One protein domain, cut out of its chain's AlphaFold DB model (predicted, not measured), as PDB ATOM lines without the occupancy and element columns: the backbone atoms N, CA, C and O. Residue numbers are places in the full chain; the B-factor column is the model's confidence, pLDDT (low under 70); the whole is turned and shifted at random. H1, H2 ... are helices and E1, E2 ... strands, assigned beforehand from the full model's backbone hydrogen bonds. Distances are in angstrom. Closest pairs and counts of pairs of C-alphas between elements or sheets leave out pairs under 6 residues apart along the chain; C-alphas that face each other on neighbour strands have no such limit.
ATOM      1  N   ASP A   4      78.526  67.167  29.009       91.00
ATOM      2  CA  ASP A   4      79.548  68.179  28.720       91.00
ATOM      3  C   ASP A   4      79.165  69.062  27.523       91.00
ATOM      4  O   ASP A   4      79.287  70.290  27.586       91.00
ATOM      5  N   GLU A   5      78.624  68.460  26.457       91.00
ATOM      6  CA  GLU A   5      78.062  69.210  25.328       91.00
ATOM      7  C   GLU A   5      76.910  70.120  25.774       91.00
ATOM      8  O   GLU A   5      76.786  71.249  25.297       91.00
ATOM      9  N   PHE A   6      76.073  69.643  26.695       91.94
ATOM     10  CA  PHE A   6      74.942  70.400  27.216       91.94
ATOM     11  C   PHE A   6      75.382  71.572  28.105       91.94
ATOM     12  O   PHE A   6      74.875  72.687  27.973       91.94
ATOM     13  N   TYR A   7      76.354  71.361  28.996       93.50
ATOM     14  CA  TYR A   7      76.880  72.414  29.867       93.50
ATOM     15  C   TYR A   7      77.514  73.563  29.081       93.50
ATOM     16  O   TYR A   7      77.440  74.712  29.532       93.50
ATOM     17  N   ALA A   8      78.074  73.268  27.905       93.06
ATOM     18  CA  ALA A   8      78.637  74.253  26.987       93.06
ATOM     19  C   ALA A   8      77.586  75.151  26.304       93.06
ATOM     20  O   ALA A   8      77.946  76.204  25.778       93.06
ATOM     21  N   LEU A   9      76.296  74.785  26.323       93.81
ATOM     22  CA  LEU A   9      75.232  75.631  25.773       93.81
ATOM     23  C   LEU A   9      75.115  76.949  26.558       93.81
ATOM     24  O   LEU A   9      75.259  76.944  27.785       93.81
ATOM     25  N   PRO A  10      74.827  78.085  25.902       92.75
ATOM     26  CA  PRO A  10      74.553  79.330  26.613       92.75
ATOM     27  C   PRO A  10      73.268  79.205  27.456       92.75
ATOM     28  O   PRO A  10      72.344  78.495  27.056       92.75
ATOM     29  N   PRO A  11      73.184  79.859  28.628       93.19
ATOM     30  CA  PRO A  11      71.933  79.933  29.376       93.19
ATOM     31  C   PRO A  11      70.909  80.803  28.635       93.19
ATOM     32  O   PRO A  11      71.253  81.869  28.124       93.19
ATOM     33  N   ILE A  12      69.655  80.350  28.599       92.50
ATOM     34  CA  ILE A  12      68.496  81.157  28.181       92.50
ATOM     35  C   ILE A  12      68.049  82.036  29.348       92.50
ATOM     36  O   ILE A  12      67.730  83.207  29.160       92.50
ATOM     37  N   ASP A  13      68.071  81.462  30.548       89.75
ATOM     38  CA  ASP A  13      67.842  82.156  31.806       89.75
ATOM     39  C   ASP A  13      68.801  81.625  32.877       89.75
ATOM     40  O   ASP A  13      69.250  80.470  32.830       89.75
ATOM     41  N   SER A  14      69.150  82.477  33.831       86.69
ATOM     42  CA  SER A  14      70.041  82.136  34.934       86.69
ATOM     43  C   SER A  14      69.645  82.911  36.173       86.69
ATOM     44  O   SER A  14      69.611  84.141  36.143       86.69
ATOM     45  N   ASP A  15      69.433  82.199  37.272       83.06
ATOM     46  CA  ASP A  15      69.158  82.830  38.554       83.06
ATOM     47  C   ASP A  15      69.761  82.014  39.704       83.06
ATOM     48  O   ASP A  15      70.196  80.862  39.556       83.06
ATOM     49  N   LEU A  16      69.793  82.640  40.873       81.75
ATOM     50  CA  LEU A  16      70.113  81.996  42.130       81.75
ATOM     51  C   LEU A  16      69.069  80.928  42.447       81.75
ATOM     52  O   LEU A  16      67.866  81.092  42.220       81.75
ATOM     53  N   TRP A  17      69.530  79.814  43.009       78.75
ATOM     54  CA  TRP A  17      68.683  78.640  43.199       78.75
ATOM     55  C   TRP A  17      67.484  78.887  44.125       78.75
ATOM     56  O   TRP A  17      66.447  78.271  43.932       78.75
ATOM     57  N   TYR A  18      67.576  79.785  45.109       72.88
ATOM     58  CA  TYR A  18      66.498  80.044  46.075       72.88
ATOM     59  C   TYR A  18      65.425  81.026  45.580       72.88
ATOM     60  O   TYR A  18      64.443  81.232  46.288       72.88
ATOM     61  N   SER A  19      65.607  81.629  44.404       73.62
ATOM     62  CA  SER A  19      64.678  82.604  43.826       73.62
ATOM     63  C   SER A  19      63.539  81.882  43.090       73.62
ATOM     64  O   SER A  19      62.544  81.483  43.699       73.62
ATOM     65  N   HIS A  20      63.710  81.626  41.791       73.38
ATOM     66  CA  HIS A  20      62.706  80.974  40.946       73.38
ATOM     67  C   HIS A  20      62.869  79.448  40.863       73.38
ATOM     68  O   HIS A  20      61.943  78.745  40.464       73.38
ATOM     69  N   TYR A  21      64.026  78.919  41.275       79.50
ATOM     70  CA  TYR A  21      64.425  77.530  41.024       79.50
ATOM     71  C   TYR A  21      64.516  76.656  42.282       79.50
ATOM     72  O   TYR A  21      65.103  75.572  42.243       79.50
ATOM     73  N   THR A  22      63.914  77.094  43.395       79.88
ATOM     74  CA  THR A  22      64.117  76.463  44.711       79.88
ATOM     75  C   THR A  22      63.681  75.009  44.708       79.88
ATOM     76  O   THR A  22      64.411  74.150  45.189       79.88
ATOM     77  N   GLU A  23      62.517  74.725  44.119       81.56
ATOM     78  CA  GLU A  23      61.974  73.366  44.016       81.56
ATOM     79  C   GLU A  23      62.920  72.443  43.234       81.56
ATOM     80  O   GLU A  23      63.169  71.320  43.663       81.56
ATOM     81  N   LEU A  24      63.513  72.934  42.139       85.06
ATOM     82  CA  LEU A  24      64.426  72.148  41.303       85.06
ATOM     83  C   LEU A  24      65.712  71.797  42.051       85.06
ATOM     84  O   LEU A  24      66.161  70.654  42.040       85.06
ATOM     85  N   ALA A  25      66.305  72.786  42.717       86.31
ATOM     86  CA  ALA A  25      67.534  72.586  43.467       86.31
ATOM     87  C   ALA A  25      67.315  71.712  44.709       86.31
ATOM     88  O   ALA A  25      68.142  70.845  44.981       86.31
ATOM     89  N   ILE A  26      66.194  71.875  45.420       84.00
ATOM     90  CA  ILE A  26      65.808  70.991  46.530       84.00
ATOM     91  C   ILE A  26      65.733  69.538  46.061       84.00
ATOM     92  O   ILE A  26      66.236  68.647  46.746       84.00
ATOM     93  N   GLU A  27      65.138  69.298  44.895       86.94
ATOM     94  CA  GLU A  27      64.952  67.958  44.351       86.94
ATOM     95  C   GLU A  27      66.280  67.322  43.919       86.94
ATOM     96  O   GLU A  27      66.602  66.209  44.340       86.94
ATOM     97  N   VAL A  28      67.121  68.047  43.177       89.31
ATOM     98  CA  VAL A  28      68.455  67.563  42.772       89.31
ATOM     99  C   VAL A  28      69.356  67.294  43.984       89.31
ATOM    100  O   VAL A  28      70.133  66.336  44.005       89.31
ATOM    101  N   LEU A  29      69.261  68.131  45.017       88.00
ATOM    102  CA  LEU A  29      70.046  67.989  46.243       88.00
ATOM    103  C   LEU A  29      69.403  67.028  47.259       88.00
ATOM    104  O   LEU A  29      70.027  66.740  48.285       88.00
ATOM    105  N   GLN A  30      68.196  66.514  46.984       82.25
ATOM    106  CA  GLN A  30      67.399  65.661  47.876       82.25
ATOM    107  C   GLN A  30      67.288  66.259  49.288       82.25
ATOM    108  O   GLN A  30      67.757  65.691  50.280       82.25
ATOM    109  N   LEU A  31      66.720  67.463  49.361       77.69
ATOM    110  CA  LEU A  31      66.510  68.220  50.596       77.69
ATOM    111  C   LEU A  31      65.016  68.226  50.966       77.69
ATOM    112  O   LEU A  31      64.402  69.281  51.078       77.69
ATOM    113  N   GLU A  32      64.446  67.027  51.144       63.59
ATOM    114  CA  GLU A  32      63.003  66.697  51.254       63.59
ATOM    115  C   GLU A  32      62.179  67.482  52.314       63.59
ATOM    116  O   GLU A  32      60.971  67.298  52.396       63.59
ATOM    117  N   ALA A  33      62.779  68.363  53.125       53.97
ATOM    118  CA  ALA A  33      62.123  69.038  54.255       53.97
ATOM    119  C   ALA A  33      61.629  70.479  53.990       53.97
ATOM    120  O   ALA A  33      61.073  71.103  54.895       53.97
ATOM    121  N   LEU A  34      61.806  71.036  52.790       54.16
ATOM    122  CA  LEU A  34      61.370  72.403  52.473       54.16
ATOM    123  C   LEU A  34      60.071  72.403  51.673       54.16
ATOM    124  O   LEU A  34      60.091  72.570  50.458       54.16
ATOM    125  N   ASP A  35      58.939  72.277  52.361       50.53
ATOM    126  CA  ASP A  35      57.662  72.598  51.718       50.53
ATOM    127  C   ASP A  35      57.172  74.018  52.079       50.53
ATOM    128  O   ASP A  35      56.500  74.657  51.271       50.53
ATOM    129  N   HIS A  36      57.538  74.601  53.239       49.66
ATOM    130  CA  HIS A  36      56.751  75.741  53.762       49.66
ATOM    131  C   HIS A  36      57.472  76.972  54.357       49.66
ATOM    132  O   HIS A  36      56.773  77.942  54.644       49.66
ATOM    133  N   ASP A  37      58.809  77.035  54.484       56.44
ATOM    134  CA  ASP A  37      59.484  78.279  54.925       56.44
ATOM    135  C   ASP A  37      60.728  78.627  54.090       56.44
ATOM    136  O   ASP A  37      61.837  78.163  54.338       56.44
ATOM    137  N   ARG A  38      60.523  79.463  53.063       60.75
ATOM    138  CA  ARG A  38      61.586  80.010  52.197       60.75
ATOM    139  C   ARG A  38      62.193  81.302  52.769       60.75
ATOM    140  O   ARG A  38      63.079  81.892  52.148       60.75
ATOM    141  N   SER A  39      61.703  81.784  53.917       56.72
ATOM    142  CA  SER A  39      62.112  83.073  54.468       56.72
ATOM    143  C   SER A  39      63.494  82.961  55.125       56.72
ATOM    144  O   SER A  39      63.683  82.316  56.147       56.72
ATOM    145  N   GLY A  40      64.505  83.572  54.502       59.91
ATOM    146  CA  GLY A  40      65.874  83.616  55.030       59.91
ATOM    147  C   GLY A  40      66.950  82.988  54.144       59.91
ATOM    148  O   GLY A  40      68.122  83.273  54.383       59.91
ATOM    149  N   LEU A  41      66.586  82.239  53.091       68.69
ATOM    150  CA  LEU A  41      67.561  81.670  52.142       68.69
ATOM    151  C   LEU A  41      68.445  82.759  51.502       68.69
ATOM    152  O   LEU A  41      69.662  82.611  51.438       68.69
ATOM    153  N   GLU A  42      67.848  83.903  51.153       66.75
ATOM    154  CA  GLU A  42      68.540  85.069  50.576       66.75
ATOM    155  C   GLU A  42      69.667  85.615  51.470       66.75
ATOM    156  O   GLU A  42      70.689  86.081  50.977       66.75
ATOM    157  N   ARG A  43      69.523  85.537  52.800       64.00
ATOM    158  CA  ARG A  43      70.493  86.125  53.745       64.00
ATOM    159  C   ARG A  43      71.776  85.310  53.887       64.00
ATOM    160  O   ARG A  43      72.751  85.818  54.442       64.00
ATOM    161  N   HIS A  44      71.765  84.060  53.436       63.84
ATOM    162  CA  HIS A  44      72.873  83.120  53.589       63.84
ATOM    163  C   HIS A  44      73.437  82.641  52.246       63.84
ATOM    164  O   HIS A  44      74.484  81.984  52.225       63.84
ATOM    165  N   ASP A  45      72.790  82.990  51.129       67.50
ATOM    166  CA  ASP A  45      73.315  82.674  49.812       67.50
ATOM    167  C   ASP A  45      74.382  83.687  49.371       67.50
ATOM    168  O   ASP A  45      74.197  84.900  49.402       67.50
ATOM    169  N   THR A  46      75.522  83.164  48.946       71.12
ATOM    170  CA  THR A  46      76.685  83.913  48.461       71.12
ATOM    171  C   THR A  46      76.774  83.923  46.933       71.12
ATOM    172  O   THR A  46      77.776  84.367  46.379       71.12
ATOM    173  N   GLY A  47      75.752  83.407  46.247       74.31
ATOM    174  CA  GLY A  47      75.723  83.243  44.797       74.31
ATOM    175  C   GLY A  47      76.534  82.049  44.302       74.31
ATOM    176  O   GLY A  47      76.882  81.983  43.126       74.31
ATOM    177  N   GLN A  48      76.885  81.116  45.193       86.12
ATOM    178  CA  GLN A  48      77.720  79.969  44.831       86.12
ATOM    179  C   GLN A  48      76.936  78.882  44.105       86.12
ATOM    180  O   GLN A  48      77.524  78.182  43.286       86.12
ATOM    181  N   LEU A  49      75.645  78.728  44.399       88.69
ATOM    182  CA  LEU A  49      74.773  77.770  43.732       88.69
ATOM    183  C   LEU A  49      73.867  78.516  42.746       88.69
ATOM    184  O   LEU A  49      73.057  79.354  43.141       88.69
ATOM    185  N   ALA A  50      74.005  78.199  41.463       91.50
ATOM    186  CA  ALA A  50      73.230  78.801  40.386       91.50
ATOM    187  C   ALA A  50      72.481  77.727  39.598       91.50
ATOM    188  O   ALA A  50      72.954  76.593  39.457       91.50
ATOM    189  N   VAL A  51      71.320  78.100  39.067       92.75
ATOM    190  CA  VAL A  51      70.523  77.252  38.179       92.75
ATOM    191  C   VAL A  51      70.392  77.966  36.846       92.75
ATOM    192  O   VAL A  51      69.956  79.114  36.777       92.75
ATOM    193  N   HIS A  52      70.815  77.295  35.782       94.75
ATOM    194  CA  HIS A  52      70.764  77.809  34.421       94.75
ATOM    195  C   HIS A  52      69.726  77.023  33.634       94.75
ATOM    196  O   HIS A  52      69.892  75.817  33.435       94.75
ATOM    197  N   GLN A  53      68.694  77.690  33.132       94.44
ATOM    198  CA  GLN A  53      67.831  77.106  32.114       94.44
ATOM    199  C   GLN A  53      68.583  77.123  30.786       94.44
ATOM    200  O   GLN A  53      68.954  78.183  30.280       94.44
ATOM    201  N   LYS A  54      68.848  75.944  30.229       94.81
ATOM    202  CA  LYS A  54      69.639  75.802  28.998       94.81
ATOM    203  C   LYS A  54      68.756  75.587  27.781       94.81
ATOM    204  O   LYS A  54      69.066  76.103  26.718       94.81
ATOM    205  N   LEU A  55      67.660  74.844  27.939       94.25
ATOM    206  CA  LEU A  55      66.691  74.583  26.879       94.25
ATOM    207  C   LEU A  55      65.263  74.700  27.413       94.25
ATOM    208  O   LEU A  55      64.988  74.338  28.561       94.25
ATOM    209  N   HIS A  56      64.359  75.172  26.556       92.50
ATOM    210  CA  HIS A  56      62.932  75.271  26.833       92.50
ATOM    211  C   HIS A  56      62.116  75.061  25.558       92.50
ATOM    212  O   HIS A  56      62.485  75.562  24.496       92.50
ATOM    213  N   HIS A  57      61.003  74.351  25.691       90.88
ATOM    214  CA  HIS A  57      59.980  74.192  24.674       90.88
ATOM    215  C   HIS A  57      58.612  74.484  25.295       90.88
ATOM    216  O   HIS A  57      58.218  73.825  26.258       90.88
ATOM    217  N   ASP A  58      57.904  75.465  24.739       87.31
ATOM    218  CA  ASP A  58      56.518  75.766  25.097       87.31
ATOM    219  C   ASP A  58      55.567  74.851  24.313       87.31
ATOM    220  O   ASP A  58      55.670  74.753  23.087       87.31
ATOM    221  N   VAL A  59      54.656  74.182  25.021       80.19
ATOM    222  CA  VAL A  59      53.687  73.250  24.427       80.19
ATOM    223  C   VAL A  59      52.381  73.973  24.102       80.19
ATOM    224  O   VAL A  59      51.856  73.826  22.998       80.19
ATOM    225  N   ASP A  60      51.844  74.746  25.048       72.00
ATOM    226  CA  ASP A  60      50.527  75.390  24.921       72.00
ATOM    227  C   ASP A  60      50.368  76.707  25.704       72.00
ATOM    228  O   ASP A  60      49.244  77.151  25.950       72.00
ATOM    229  N   GLY A  61      51.471  77.345  26.097       70.12
ATOM    230  CA  GLY A  61      51.513  78.596  26.853       70.12
ATOM    231  C   GLY A  61      51.471  78.414  28.373       70.12
ATOM    232  O   GLY A  61      52.019  79.247  29.095       70.12
ATOM    233  N   ASP A  62      50.873  77.324  28.862       73.12
ATOM    234  CA  ASP A  62      50.801  76.993  30.294       73.12
ATOM    235  C   ASP A  62      51.728  75.824  30.668       73.12
ATOM    236  O   ASP A  62      52.208  75.715  31.806       73.12
ATOM    237  N   ARG A  63      51.957  74.910  29.720       81.69
ATOM    238  CA  ARG A  63      52.818  73.736  29.862       81.69
ATOM    239  C   ARG A  63      54.047  73.884  28.990       81.69
ATOM    240  O   ARG A  63      53.965  74.288  27.837       81.69
ATOM    241  N   GLY A  64      55.175  73.448  29.526       89.38
ATOM    242  CA  GLY A  64      56.413  73.394  28.773       89.38
ATOM    243  C   GLY A  64      57.302  72.257  29.229       89.38
ATOM    244  O   GLY A  64      57.055  71.605  30.248       89.38
ATOM    245  N   VAL A  65      58.352  72.039  28.455       92.62
ATOM    246  CA  VAL A  65      59.453  71.155  28.807       92.62
ATOM    247  C   VAL A  65      60.705  72.005  28.928       92.62
ATOM    248  O   VAL A  65      61.002  72.817  28.054       92.62
ATOM    249  N   SER A  66      61.434  71.849  30.026       93.50
ATOM    250  CA  SER A  66      62.655  72.610  30.295       93.50
ATOM    251  C   SER A  66      63.758  71.696  30.783       93.50
ATOM    252  O   SER A  66      63.499  70.757  31.541       93.50
ATOM    253  N   VAL A  67      64.990  72.020  30.396       93.88
ATOM    254  CA  VAL A  67      66.191  71.349  30.888       93.88
ATOM    255  C   VAL A  67      67.112  72.381  31.529       93.88
ATOM    256  O   VAL A  67      67.513  73.367  30.897       93.88
ATOM    257  N   TYR A  68      67.439  72.146  32.794       94.50
ATOM    258  CA  TYR A  68      68.256  73.018  33.627       94.50
ATOM    259  C   TYR A  68      69.596  72.363  33.940       94.50
ATOM    260  O   TYR A  68      69.689  71.144  34.064       94.50
ATOM    261  N   ALA A  69      70.620  73.190  34.123       95.25
ATOM    262  CA  ALA A  69      71.921  72.798  34.638       95.25
ATOM    263  C   ALA A  69      72.194  73.519  35.960       95.25
ATOM    264  O   ALA A  69      72.029  74.736  36.058       95.25
ATOM    265  N   LEU A  70      72.628  72.767  36.967       95.44
ATOM    266  CA  LEU A  70      72.997  73.288  38.275       95.44
ATOM    267  C   LEU A  70      74.513  73.432  38.362       95.44
ATOM    268  O   LEU A  70      75.265  72.519  38.005       95.44
ATOM    269  N   TYR A  71      74.937  74.585  38.867       95.62
ATOM    270  CA  TYR A  71      76.334  74.969  38.994       95.62
ATOM    271  C   TYR A  71      76.660  75.286  40.444       95.62
ATOM    272  O   TYR A  71      75.914  75.999  41.107       95.62
ATOM    273  N   PHE A  72      77.807  74.811  40.913       94.38
ATOM    274  CA  PHE A  72      78.378  75.190  42.193       94.38
ATOM    275  C   PHE A  72      79.743  75.835  41.968       94.38
ATOM    276  O   PHE A  72      80.606  75.256  41.313       94.38
ATOM    277  N   GLN A  73      79.922  77.059  42.466       93.12
ATOM    278  CA  GLN A  73      81.128  77.872  42.273       93.12
ATOM    279  C   GLN A  73      81.519  78.008  40.789       93.12
ATOM    280  O   GLN A  73      82.689  77.951  40.418       93.12
ATOM    281  N   GLY A  74      80.512  78.156  39.921       91.94
ATOM    282  CA  GLY A  74      80.697  78.265  38.471       91.94
ATOM    283  C   GLY A  74      80.988  76.943  37.752       91.94
ATOM    284  O   GLY A  74      81.164  76.958  36.536       91.94
ATOM    285  N   GLN A  75      81.004  75.804  38.452       94.88
ATOM    286  CA  GLN A  75      81.224  74.485  37.852       94.88
ATOM    287  C   GLN A  75      79.932  73.658  37.820       94.88
ATOM    288  O   GLN A  75      79.250  73.568  38.843       94.88
ATOM    289  N   PRO A  76      79.574  73.049  36.677       95.31
ATOM    290  CA  PRO A  76      78.359  72.255  36.568       95.31
ATOM    291  C   PRO A  76      78.485  70.935  37.329       95.31
ATOM    292  O   PRO A  76      79.553  70.320  37.349       95.31
ATOM    293  N   PHE A  77      77.389  70.471  37.927       94.81
ATOM    294  CA  PHE A  77      77.387  69.183  38.632       94.81
ATOM    295  C   PHE A  77      76.131  68.337  38.440       94.81
ATOM    296  O   PHE A  77      76.165  67.149  38.770       94.81
ATOM    297  N   ALA A  78      75.034  68.918  37.955       95.06
ATOM    298  CA  ALA A  78      73.793  68.190  37.747       95.06
ATOM    299  C   ALA A  78      72.905  68.828  36.677       95.06
ATOM    300  O   ALA A  78      72.996  70.024  36.390       95.06
ATOM    301  N   LEU A  79      72.005  68.010  36.143       94.12
ATOM    302  CA  LEU A  79      70.979  68.361  35.178       94.12
ATOM    303  C   LEU A  79      69.600  68.014  35.732       94.12
ATOM    304  O   LEU A  79      69.451  67.050  36.484       94.12
ATOM    305  N   MET A  80      68.599  68.793  35.341       93.06
ATOM    306  CA  MET A  80      67.208  68.590  35.732       93.06
ATOM    307  C   MET A  80      66.297  68.770  34.524       93.06
ATOM    308  O   MET A  80      66.260  69.843  33.922       93.06
ATOM    309  N   PHE A  81      65.544  67.730  34.197       93.25
ATOM    310  CA  PHE A  81      64.497  67.720  33.186       93.25
ATOM    311  C   PHE A  81      63.160  67.940  33.882       93.25
ATOM    312  O   PHE A  81      62.884  67.334  34.917       93.25
ATOM    313  N   THR A  82      62.334  68.819  33.325       93.00
ATOM    314  CA  THR A  82      61.000  69.114  33.856       93.00
ATOM    315  C   THR A  82      59.993  69.178  32.724       93.00
ATOM    316  O   THR A  82      60.318  69.672  31.642       93.00
ATOM    317  N   GLY A  83      58.782  68.690  32.967       90.88
ATOM    318  CA  GLY A  83      57.674  68.701  32.023       90.88
ATOM    319  C   GLY A  83      56.364  69.106  32.693       90.88
ATOM    320  O   GLY A  83      56.158  68.877  33.889       90.88
ATOM    321  N   GLY A  84      55.476  69.711  31.909       85.62
ATOM    322  CA  GLY A  84      54.114  70.037  32.319       85.62
ATOM    323  C   GLY A  84      53.937  71.450  32.864       85.62
ATOM    324  O   GLY A  84      54.724  72.352  32.568       85.62
ATOM    325  N   ARG A  85      52.869  71.670  33.641       82.06
ATOM    326  CA  ARG A  85      52.511  73.014  34.137       82.06
ATOM    327  C   ARG A  85      53.551  73.516  35.123       82.06
ATOM    328  O   ARG A  85      53.731  72.930  36.191       82.06
ATOM    329  N   SER A  86      54.253  74.583  34.751       75.75
ATOM    330  CA  SER A  86      55.376  75.114  35.539       75.75
ATOM    331  C   SER A  86      56.431  74.043  35.890       75.75
ATOM    332  O   SER A  86      57.065  74.118  36.941       75.75
ATOM    333  N   GLY A  87      56.585  73.012  35.046       73.88
ATOM    334  CA  GLY A  87      57.541  71.920  35.259       73.88
ATOM    335  C   GLY A  87      57.222  71.000  36.446       73.88
ATOM    336  O   GLY A  87      58.147  70.492  37.080       73.88
ATOM    337  N   ARG A  88      55.942  70.835  36.813       79.19
ATOM    338  CA  ARG A  88      55.511  70.030  37.976       79.19
ATOM    339  C   ARG A  88      54.981  68.637  37.644       79.19
ATOM    340  O   ARG A  88      54.941  67.800  38.538       79.19
ATOM    341  N   ASP A  89      54.579  68.378  36.402       83.75
ATOM    342  CA  ASP A  89      53.882  67.130  36.056       83.75
ATOM    343  C   ASP A  89      54.864  65.966  35.854       83.75
ATOM    344  O   ASP A  89      54.516  64.805  36.066       83.75
ATOM    345  N   SER A  90      56.096  66.266  35.443       87.06
ATOM    346  CA  SER A  90      57.175  65.290  35.320       87.06
ATOM    347  C   SER A  90      58.510  65.937  35.648       87.06
ATOM    348  O   SER A  90      58.745  67.093  35.289       87.06
ATOM    349  N   ARG A  91      59.376  65.189  36.331       88.69
ATOM    350  CA  ARG A  91      60.712  65.627  36.725       88.69
ATOM    351  C   ARG A  91      61.694  64.462  36.705       88.69
ATOM    352  O   ARG A  91      61.326  63.329  37.015       88.69
ATOM    353  N   THR A  92      62.924  64.719  36.279       89.94
ATOM    354  CA  THR A  92      64.009  63.729  36.265       89.94
ATOM    355  C   THR A  92      65.347  64.441  36.402       89.94
ATOM    356  O   THR A  92      65.627  65.377  35.659       89.94
ATOM    357  N   GLN A  93      66.185  63.993  37.329       90.06
ATOM    358  CA  GLN A  93      67.488  64.579  37.621       90.06
ATOM    359  C   GLN A  93      68.637  63.631  37.297       90.06
ATOM    360  O   GLN A  93      68.522  62.417  37.445       90.06
ATOM    361  N   VAL A  94      69.775  64.211  36.922       90.81
ATOM    362  CA  VAL A  94      71.023  63.494  36.656       90.81
ATOM    363  C   VAL A  94      72.161  64.225  37.359       90.81
ATOM    364  O   VAL A  94      72.417  65.392  37.069       90.81
ATOM    365  N   VAL A  95      72.864  63.565  38.283       92.81
ATOM    366  CA  VAL A  95      74.065  64.131  38.921       92.81
ATOM    367  C   VAL A  95      75.297  63.631  38.187       92.81
ATOM    368  O   VAL A  95      75.576  62.438  38.209       92.81
ATOM    369  N   THR A  96      76.057  64.540  37.581       92.88
ATOM    370  CA  THR A  96      77.216  64.198  36.741       92.88
ATOM    371  C   THR A  96      78.547  64.355  37.468       92.88
ATOM    372  O   THR A  96      79.567  63.819  37.043       92.88
ATOM    373  N   ASN A  97      78.566  65.099  38.581       92.75
ATOM    374  CA  ASN A  97      79.749  65.255  39.424       92.75
ATOM    375  C   ASN A  97      79.393  65.082  40.903       92.75
ATOM    376  O   ASN A  97      78.943  66.007  41.580       92.75
ATOM    377  N   ALA A  98      79.665  63.886  41.422       91.12
ATOM    378  CA  ALA A  98      79.389  63.514  42.805       91.12
ATOM    379  C   ALA A  98      80.110  64.381  43.845       91.12
ATOM    380  O   ALA A  98      79.591  64.597  44.940       91.12
ATOM    381  N   VAL A  99      81.332  64.829  43.540       92.38
ATOM    382  CA  VAL A  99      82.148  65.616  44.472       92.38
ATOM    383  C   VAL A  99      81.552  67.009  44.608       92.38
ATOM    384  O   VAL A  99      81.244  67.429  45.722       92.38
ATOM    385  N   LEU A 100      81.308  67.684  43.483       94.12
ATOM    386  CA  LEU A 100      80.670  69.000  43.481       94.12
ATOM    387  C   LEU A 100      79.251  68.942  44.042       94.12
ATOM    388  O   LEU A 100      78.892  69.804  44.834       94.12
ATOM    389  N   TRP A 101      78.481  67.900  43.719       93.88
ATOM    390  CA  TRP A 101      77.157  67.691  44.305       93.88
ATOM    391  C   TRP A 101      77.215  67.614  45.835       93.88
ATOM    392  O   TRP A 101      76.435  68.283  46.508       93.88
ATOM    393  N   LYS A 102      78.169  66.866  46.414       90.56
ATOM    394  CA  LYS A 102      78.341  66.786  47.878       90.56
ATOM    395  C   LYS A 102      78.653  68.149  48.491       90.56
ATOM    396  O   LYS A 102      78.105  68.463  49.545       90.56
ATOM    397  N   GLU A 103      79.512  68.944  47.860       91.81
ATOM    398  CA  GLU A 103      79.867  70.279  48.356       91.81
ATOM    399  C   GLU A 103      78.704  71.271  48.219       91.81
ATOM    400  O   GLU A 103      78.341  71.919  49.202       91.81
ATOM    401  N   ALA A 104      78.037  71.305  47.062       91.12
ATOM    402  CA  ALA A 104      76.826  72.093  46.832       91.12
ATOM    403  C   ALA A 104      75.724  71.744  47.839       91.12
ATOM    404  O   ALA A 104      75.044  72.612  48.387       91.12
ATOM    405  N   ARG A 105      75.585  70.453  48.141       87.50
ATOM    406  CA  ARG A 105      74.609  69.960  49.101       87.50
ATOM    407  C   ARG A 105      74.959  70.340  50.536       87.50
ATOM    408  O   ARG A 105      74.069  70.752  51.271       87.50
ATOM    409  N   LYS A 106      76.225  70.224  50.955       85.44
ATOM    410  CA  LYS A 106      76.678  70.714  52.272       85.44
ATOM    411  C   LYS A 106      76.418  72.209  52.413       85.44
ATOM    412  O   LYS A 106      75.956  72.639  53.463       85.44
ATOM    413  N   TYR A 107      76.691  72.967  51.353       86.25
ATOM    414  CA  TYR A 107      76.416  74.393  51.291       86.25
ATOM    415  C   TYR A 107      74.923  74.685  51.509       86.25
ATOM    416  O   TYR A 107      74.580  75.403  52.443       86.25
ATOM    417  N   ALA A 108      74.031  74.047  50.746       82.75
ATOM    418  CA  ALA A 108      72.585  74.210  50.912       82.75
ATOM    419  C   ALA A 108      72.083  73.723  52.289       82.75
ATOM    420  O   ALA A 108      71.287  74.393  52.941       82.75
ATOM    421  N   MET A 109      72.595  72.598  52.797       79.00
ATOM    422  CA  MET A 109      72.268  72.100  54.140       79.00
ATOM    423  C   MET A 109      72.690  73.054  55.254       79.00
ATOM    424  O   MET A 109      71.958  73.180  56.233       79.00
ATOM    425  N   ALA A 110      73.854  73.700  55.137       76.81
ATOM    426  CA  ALA A 110      74.314  74.684  56.115       76.81
ATOM    427  C   ALA A 110      73.341  75.869  56.223       76.81
ATOM    428  O   ALA A 110      73.253  76.495  57.276       76.81
ATOM    429  N   VAL A 111      72.586  76.130  55.154       71.69
ATOM    430  CA  VAL A 111      71.536  77.148  55.103       71.69
ATOM    431  C   VAL A 111      70.180  76.623  55.615       71.69
ATOM    432  O   VAL A 111      69.362  77.423  56.056       71.69
ATOM    433  N   MET A 112      69.927  75.306  55.593       69.94
ATOM    434  CA  MET A 112      68.563  74.748  55.695       69.94
ATOM    435  C   MET A 112      68.303  73.686  56.783       69.94
ATOM    436  O   MET A 112      67.154  73.468  57.144       69.94
ATOM    437  N   THR A 113      69.326  72.994  57.294       60.97
ATOM    438  CA  THR A 113      69.242  71.875  58.266       60.97
ATOM    439  C   THR A 113      68.224  70.746  57.969       60.97
ATOM    440  O   THR A 113      67.109  70.794  58.470       60.97
ATOM    441  N   ALA A 114      68.641  69.676  57.258       62.28
ATOM    442  CA  ALA A 114      68.287  68.248  57.499       62.28
ATOM    443  C   ALA A 114      68.927  67.271  56.470       62.28
ATOM    444  O   ALA A 114      69.454  67.686  55.438       62.28
ATOM    445  N   GLU A 115      68.924  65.973  56.815       55.59
ATOM    446  CA  GLU A 115      69.789  64.870  56.345       55.59
ATOM    447  C   GLU A 115      69.739  64.483  54.854       55.59
ATOM    448  O   GLU A 115      68.847  64.850  54.099       55.59
ATOM    449  N   ALA A 116      70.769  63.741  54.430       59.44
ATOM    450  CA  ALA A 116      71.013  63.303  53.058       59.44
ATOM    451  C   ALA A 116      70.563  61.886  52.783       59.44
ATOM    452  O   ALA A 116      70.912  60.976  53.533       59.44
ATOM    453  N   LYS A 117      69.969  61.688  51.607       68.19
ATOM    454  CA  LYS A 117      69.972  60.385  50.949       68.19
ATOM    455  C   LYS A 117      71.050  60.347  49.859       68.19
ATOM    456  O   LYS A 117      71.385  61.391  49.292       68.19
ATOM    457  N   PRO A 118      71.634  59.169  49.586       69.75
ATOM    458  CA  PRO A 118      72.472  58.966  48.411       69.75
ATOM    459  C   PRO A 118      71.694  59.294  47.130       69.75
ATOM    460  O   PRO A 118      70.506  58.993  47.049       69.75
ATOM    461  N   VAL A 119      72.369  59.881  46.142       74.06
ATOM    462  CA  VAL A 119      71.805  60.167  44.815       74.06
ATOM    463  C   VAL A 119      72.527  59.328  43.777       74.06
ATOM    464  O   VAL A 119      73.730  59.080  43.896       74.06
ATOM    465  N   GLU A 120      71.777  58.882  42.777       80.00
ATOM    466  CA  GLU A 120      72.318  58.205  41.611       80.00
ATOM    467  C   GLU A 120      73.199  59.167  40.806       80.00
ATOM    468  O   GLU A 120      72.793  60.279  40.461       80.00
ATOM    469  N   ILE A 121      74.441  58.753  40.569       82.81
ATOM    470  CA  ILE A 121      75.434  59.541  39.843       82.81
ATOM    471  C   ILE A 121      75.592  58.908  38.469       82.81
ATOM    472  O   ILE A 121      75.976  57.743  38.375       82.81
ATOM    473  N   SER A 122      75.337  59.695  37.430       82.06
ATOM    474  CA  SER A 122      75.612  59.323  36.047       82.06
ATOM    475  C   SER A 122      76.998  59.847  35.646       82.06
ATOM    476  O   SER A 122      77.397  60.933  36.082       82.06
ATOM    477  N   PRO A 123      77.777  59.093  34.863       79.62
ATOM    478  CA  PRO A 123      79.010  59.588  34.260       79.62
ATOM    479  C   PRO A 123      78.770  60.800  33.341       79.62
ATOM    480  O   PRO A 123      77.745  60.905  32.675       79.62
ATOM    481  N   SER A 124      79.725  61.734  33.273       77.69
ATOM    482  CA  SER A 124      79.592  62.931  32.422       77.69
ATOM    483  C   SER A 124      79.705  62.644  30.918       77.69
ATOM    484  O   SER A 124      79.363  63.500  30.105       77.69
ATOM    485  N   ASP A 125      80.195  61.461  30.552       78.81
ATOM    486  CA  ASP A 125      80.354  60.967  29.184       78.81
ATOM    487  C   ASP A 125      79.151  60.153  28.680       78.81
ATOM    488  O   ASP A 125      79.100  59.814  27.497       78.81
ATOM    489  N   GLU A 126      78.167  59.870  29.537       82.44
ATOM    490  CA  GLU A 126      76.939  59.179  29.144       82.44
ATOM    491  C   GLU A 126      76.041  60.080  28.278       82.44
ATOM    492  O   GLU A 126      76.030  61.303  28.414       82.44
ATOM    493  N   GLU A 127      75.274  59.502  27.353       82.44
ATOM    494  CA  GLU A 127      74.319  60.288  26.569       82.44
ATOM    495  C   GLU A 127      73.085  60.658  27.403       82.44
ATOM    496  O   GLU A 127      72.443  59.809  28.015       82.44
ATOM    497  N   LEU A 128      72.703  61.936  27.371       78.31
ATOM    498  CA  LEU A 128      71.416  62.391  27.885       78.31
ATOM    499  C   LEU A 128      70.274  61.841  27.041       78.31
ATOM    500  O   LEU A 128      70.383  61.751  25.813       78.31
ATOM    501  N   THR A 129      69.146  61.587  27.706       76.50
ATOM    502  CA  THR A 129      67.897  61.234  27.039       76.50
ATOM    503  C   THR A 129      67.550  62.299  25.999       76.50
ATOM    504  O   THR A 129      67.451  63.491  26.293       76.50
ATOM    505  N   ASP A 130      67.387  61.862  24.758       74.88
ATOM    506  CA  ASP A 130      67.094  62.709  23.607       74.88
ATOM    507  C   ASP A 130      65.593  62.924  23.389       74.88
ATOM    508  O   ASP A 130      65.226  63.771  22.577       74.88
ATOM    509  N   TYR A 131      64.755  62.175  24.114       82.06
ATOM    510  CA  TYR A 131      63.304  62.287  24.161       82.06
ATOM    511  C   TYR A 131      62.808  62.384  25.605       82.06
ATOM    512  O   TYR A 131      63.021  61.482  26.413       82.06
ATOM    513  N   TYR A 132      62.092  63.452  25.929       87.38
ATOM    514  CA  TYR A 132      61.507  63.635  27.250       87.38
ATOM    515  C   TYR A 132      60.180  64.381  27.139       87.38
ATOM    516  O   TYR A 132      60.112  65.457  26.550       87.38
ATOM    517  N   TYR A 133      59.126  63.795  27.713       86.88
ATOM    518  CA  TYR A 133      57.798  64.407  27.823       86.88
ATOM    519  C   TYR A 133      57.262  64.979  26.486       86.88
ATOM    520  O   TYR A 133      56.821  66.124  26.418       86.88
ATOM    521  N   GLY A 134      57.353  64.201  25.397       85.31
ATOM    522  CA  GLY A 134      56.898  64.617  24.056       85.31
ATOM    523  C   GLY A 134      57.821  65.609  23.337       85.31
ATOM    524  O   GLY A 134      57.472  66.113  22.274       85.31
ATOM    525  N   SER A 135      58.995  65.908  23.899       89.62
ATOM    526  CA  SER A 135      59.992  66.803  23.306       89.62
ATOM    527  C   SER A 135      61.279  66.065  22.962       89.62
ATOM    528  O   SER A 135      61.642  65.095  23.626       89.62
ATOM    529  N   ARG A 136      62.001  66.552  21.950       90.94
ATOM    530  CA  ARG A 136      63.308  66.046  21.528       90.94
ATOM    531  C   ARG A 136      64.345  67.152  21.416       90.94
ATOM    532  O   ARG A 136      64.020  68.290  21.083       90.94
ATOM    533  N   ILE A 137      65.606  66.811  21.671       89.44
ATOM    534  CA  ILE A 137      66.738  67.715  21.419       89.44
ATOM    535  C   ILE A 137      67.188  67.544  19.966       89.44
ATOM    536  O   ILE A 137      67.546  66.441  19.552       89.44
ATOM    537  N   ALA A 138      67.220  68.636  19.200       91.19
ATOM    538  CA  ALA A 138      67.630  68.629  17.797       91.19
ATOM    539  C   ALA A 138      68.566  69.789  17.443       91.19
ATOM    540  O   ALA A 138      68.564  70.840  18.087       91.19
ATOM    541  N   ARG A 139      69.376  69.591  16.394       90.75
ATOM    542  CA  ARG A 139      70.317  70.595  15.874       90.75
ATOM    543  C   ARG A 139      69.795  71.223  14.583       90.75
ATOM    544  O   ARG A 139      69.606  70.529  13.586       90.75
ATOM    545  N   PHE A 140      69.617  72.540  14.601       90.75
ATOM    546  CA  PHE A 140      69.252  73.377  13.459       90.75
ATOM    547  C   PHE A 140      70.496  74.148  13.005       90.75
ATOM    548  O   PHE A 140      70.762  75.258  13.462       90.75
ATOM    549  N   GLY A 141      71.301  73.528  12.138       88.00
ATOM    550  CA  GLY A 141      72.661  74.010  11.879       88.00
ATOM    551  C   GLY A 141      73.508  73.883  13.148       88.00
ATOM    552  O   GLY A 141      73.592  72.793  13.715       88.00
ATOM    553  N   ASP A 142      74.078  74.996  13.608       87.25
ATOM    554  CA  ASP A 142      74.893  75.044  14.829       87.25
ATOM    555  C   ASP A 142      74.057  75.231  16.112       87.25
ATOM    556  O   ASP A 142      74.563  75.055  17.220       87.25
ATOM    557  N   GLU A 143      72.769  75.572  15.988       90.69
ATOM    558  CA  GLU A 143      71.883  75.830  17.126       90.69
ATOM    559  C   GLU A 143      71.266  74.530  17.659       90.69
ATOM    560  O   GLU A 143      70.701  73.738  16.904       90.69
ATOM    561  N   VAL A 144      71.324  74.327  18.977       91.75
ATOM    562  CA  VAL A 144      70.638  73.226  19.667       91.75
ATOM    563  C   VAL A 144      69.315  73.741  20.212       91.75
ATOM    564  O   VAL A 144      69.289  74.747  20.919       91.75
ATOM    565  N   ARG A 145      68.225  73.040  19.910       92.00
ATOM    566  CA  ARG A 145      66.875  73.388  20.359       92.00
ATOM    567  C   ARG A 145      66.203  72.182  21.000       92.00
ATOM    568  O   ARG A 145      66.424  71.048  20.577       92.00
ATOM    569  N   LEU A 146      65.355  72.445  21.988       91.44
ATOM    570  CA  LEU A 146      64.342  71.498  22.437       91.44
ATOM    571  C   LEU A 146      63.068  71.783  21.638       91.44
ATOM    572  O   LEU A 146      62.627  72.930  21.574       91.44
ATOM    573  N   VAL A 147      62.535  70.767  20.976       92.12
ATOM    574  CA  VAL A 147      61.410  70.886  20.038       92.12
ATOM    575  C   VAL A 147      60.405  69.769  20.268       92.12
ATOM    576  O   VAL A 147      60.734  68.778  20.919       92.12
ATOM    577  N   ALA A 148      59.201  69.905  19.722       89.81
ATOM    578  CA  ALA A 148      58.229  68.824  19.747       89.81
ATOM    579  C   ALA A 148      58.757  67.597  18.988       89.81
ATOM    580  O   ALA A 148      59.484  67.712  17.997       89.81
ATOM    581  N   ASP A 149      58.386  66.412  19.451       88.06
ATOM    582  CA  ASP A 149      58.790  65.138  18.858       88.06
ATOM    583  C   ASP A 149      58.441  64.995  17.371       88.06
ATOM    584  O   ASP A 149      59.243  64.476  16.600       88.06
ATOM    585  N   HIS A 150      57.290  65.513  16.959       88.62
ATOM    586  CA  HIS A 150      56.811  65.511  15.581       88.62
ATOM    587  C   HIS A 150      57.459  66.583  14.689       88.62
ATOM    588  O   HIS A 150      57.169  66.639  13.495       88.62
ATOM    589  N   ASP A 151      58.321  67.447  15.232       92.44
ATOM    590  CA  ASP A 151      59.093  68.425  14.450       92.44
ATOM    591  C   ASP A 151      60.471  67.872  14.033       92.44
ATOM    592  O   ASP A 151      61.238  68.545  13.330       92.44
ATOM    593  N   VAL A 152      60.776  66.623  14.399       91.00
ATOM    594  CA  VAL A 152      62.010  65.920  14.033       91.00
ATOM    595  C   VAL A 152      61.723  64.540  13.455       91.00
ATOM    596  O   VAL A 152      60.714  63.905  13.745       91.00
TER     597      VAL A 152
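AT A GLANCE: This is residues 4 to 152 of the 384 residues of an uncharacterized protein of Rhizobium cellulosilyticum (UniProt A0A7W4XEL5). A twisted wall of five antiparallel strands has H2 and H3 over one face, while the small hairpin E6 and E7 is partly face to face with the other, its strands crossed to those of the wall. Residues 113 to 134 run from the H3 side to the hairpin past the E5 edge. The printed part has 149 residues, with the order H1 E1 H2 E2 E3 E4 E5 H3 E6 E7; the large sheet runs E1 E2 E3 E4 E5, and the class is mixed. The whole is compact, with a radius of gyration of the C-alphas of 15.3 A and spans of 45 by 33 by 24 A.

HOW THE PARTS SIT: H1, residues 4 to 7, only grazes the sheet of E1, residues 13 to 16, E2, residues 49 to 58, E3, residues 63 to 72, E4, residues 75 to 85, and E5, residues 90 to 95. Across E1 and E2, N 15 and O 51 are 3.2 A apart. E2 to E5 form a meander, each strand the antiparallel neighbour of the one before: N 52 and O 69 are 2.8 A apart, N 68 and O 80 2.8 A, and N 81 and O 92 2.8 A. E2 bends by 56 degrees at residue 55 and E4 by 54 degrees at residue 78. H2, residues 22 to 28, and H3, residues 98 to 112, are on the same face, making two layers, helices on one face of a sheet. H2, at a height over the sheet of 7.2 A, lies only just over E3, where 3 of its C-alphas fall; its closest C-alphas to E5 are Val 28 and Gln 93, 6.0 A. H3, at 9.9 A, lies over E3 and E4, across the strands at 65 degrees to E3 on the local plane. E6, residues 135 to 140, and E7, residues 143 to 148, form a hairpin, with N 138 and O 145 2.9 A apart. The two sheets form a sandwich, two sheets face to face, with best planes 38 degrees apart; the closest C-alphas of E2 and E7 are His 57 and Leu 146, 5.6 A. Every O i to N i+4 pair is within hydrogen-bond range in H2 and H3; H1 is too short for one.

IN THESE COORDINATES: H1 begins at C-alpha 4 (79.548, 68.179, 28.720) and spans 5.1 A, E1 10.6 A and H2 10.1 A. E2 spans 26.2 A, E3 28.4 A, E4 29.0 A, E5 17.3 A and H3 20.2 A. E6 spans 15.0 A; E7 spans 15.6 A and ends at C-alpha 148 (58.229, 68.824, 19.747).

THE WHOLE: The C-alphas farthest apart, Thr 113 and Gly 141, are 46.6 A apart. The printed part has no cut; the links H2 to E2 and H3 to E6 are long. Mean pLDDT of the printed part is 83.3, with residues 32 to 45 and 112 to 118 under 70.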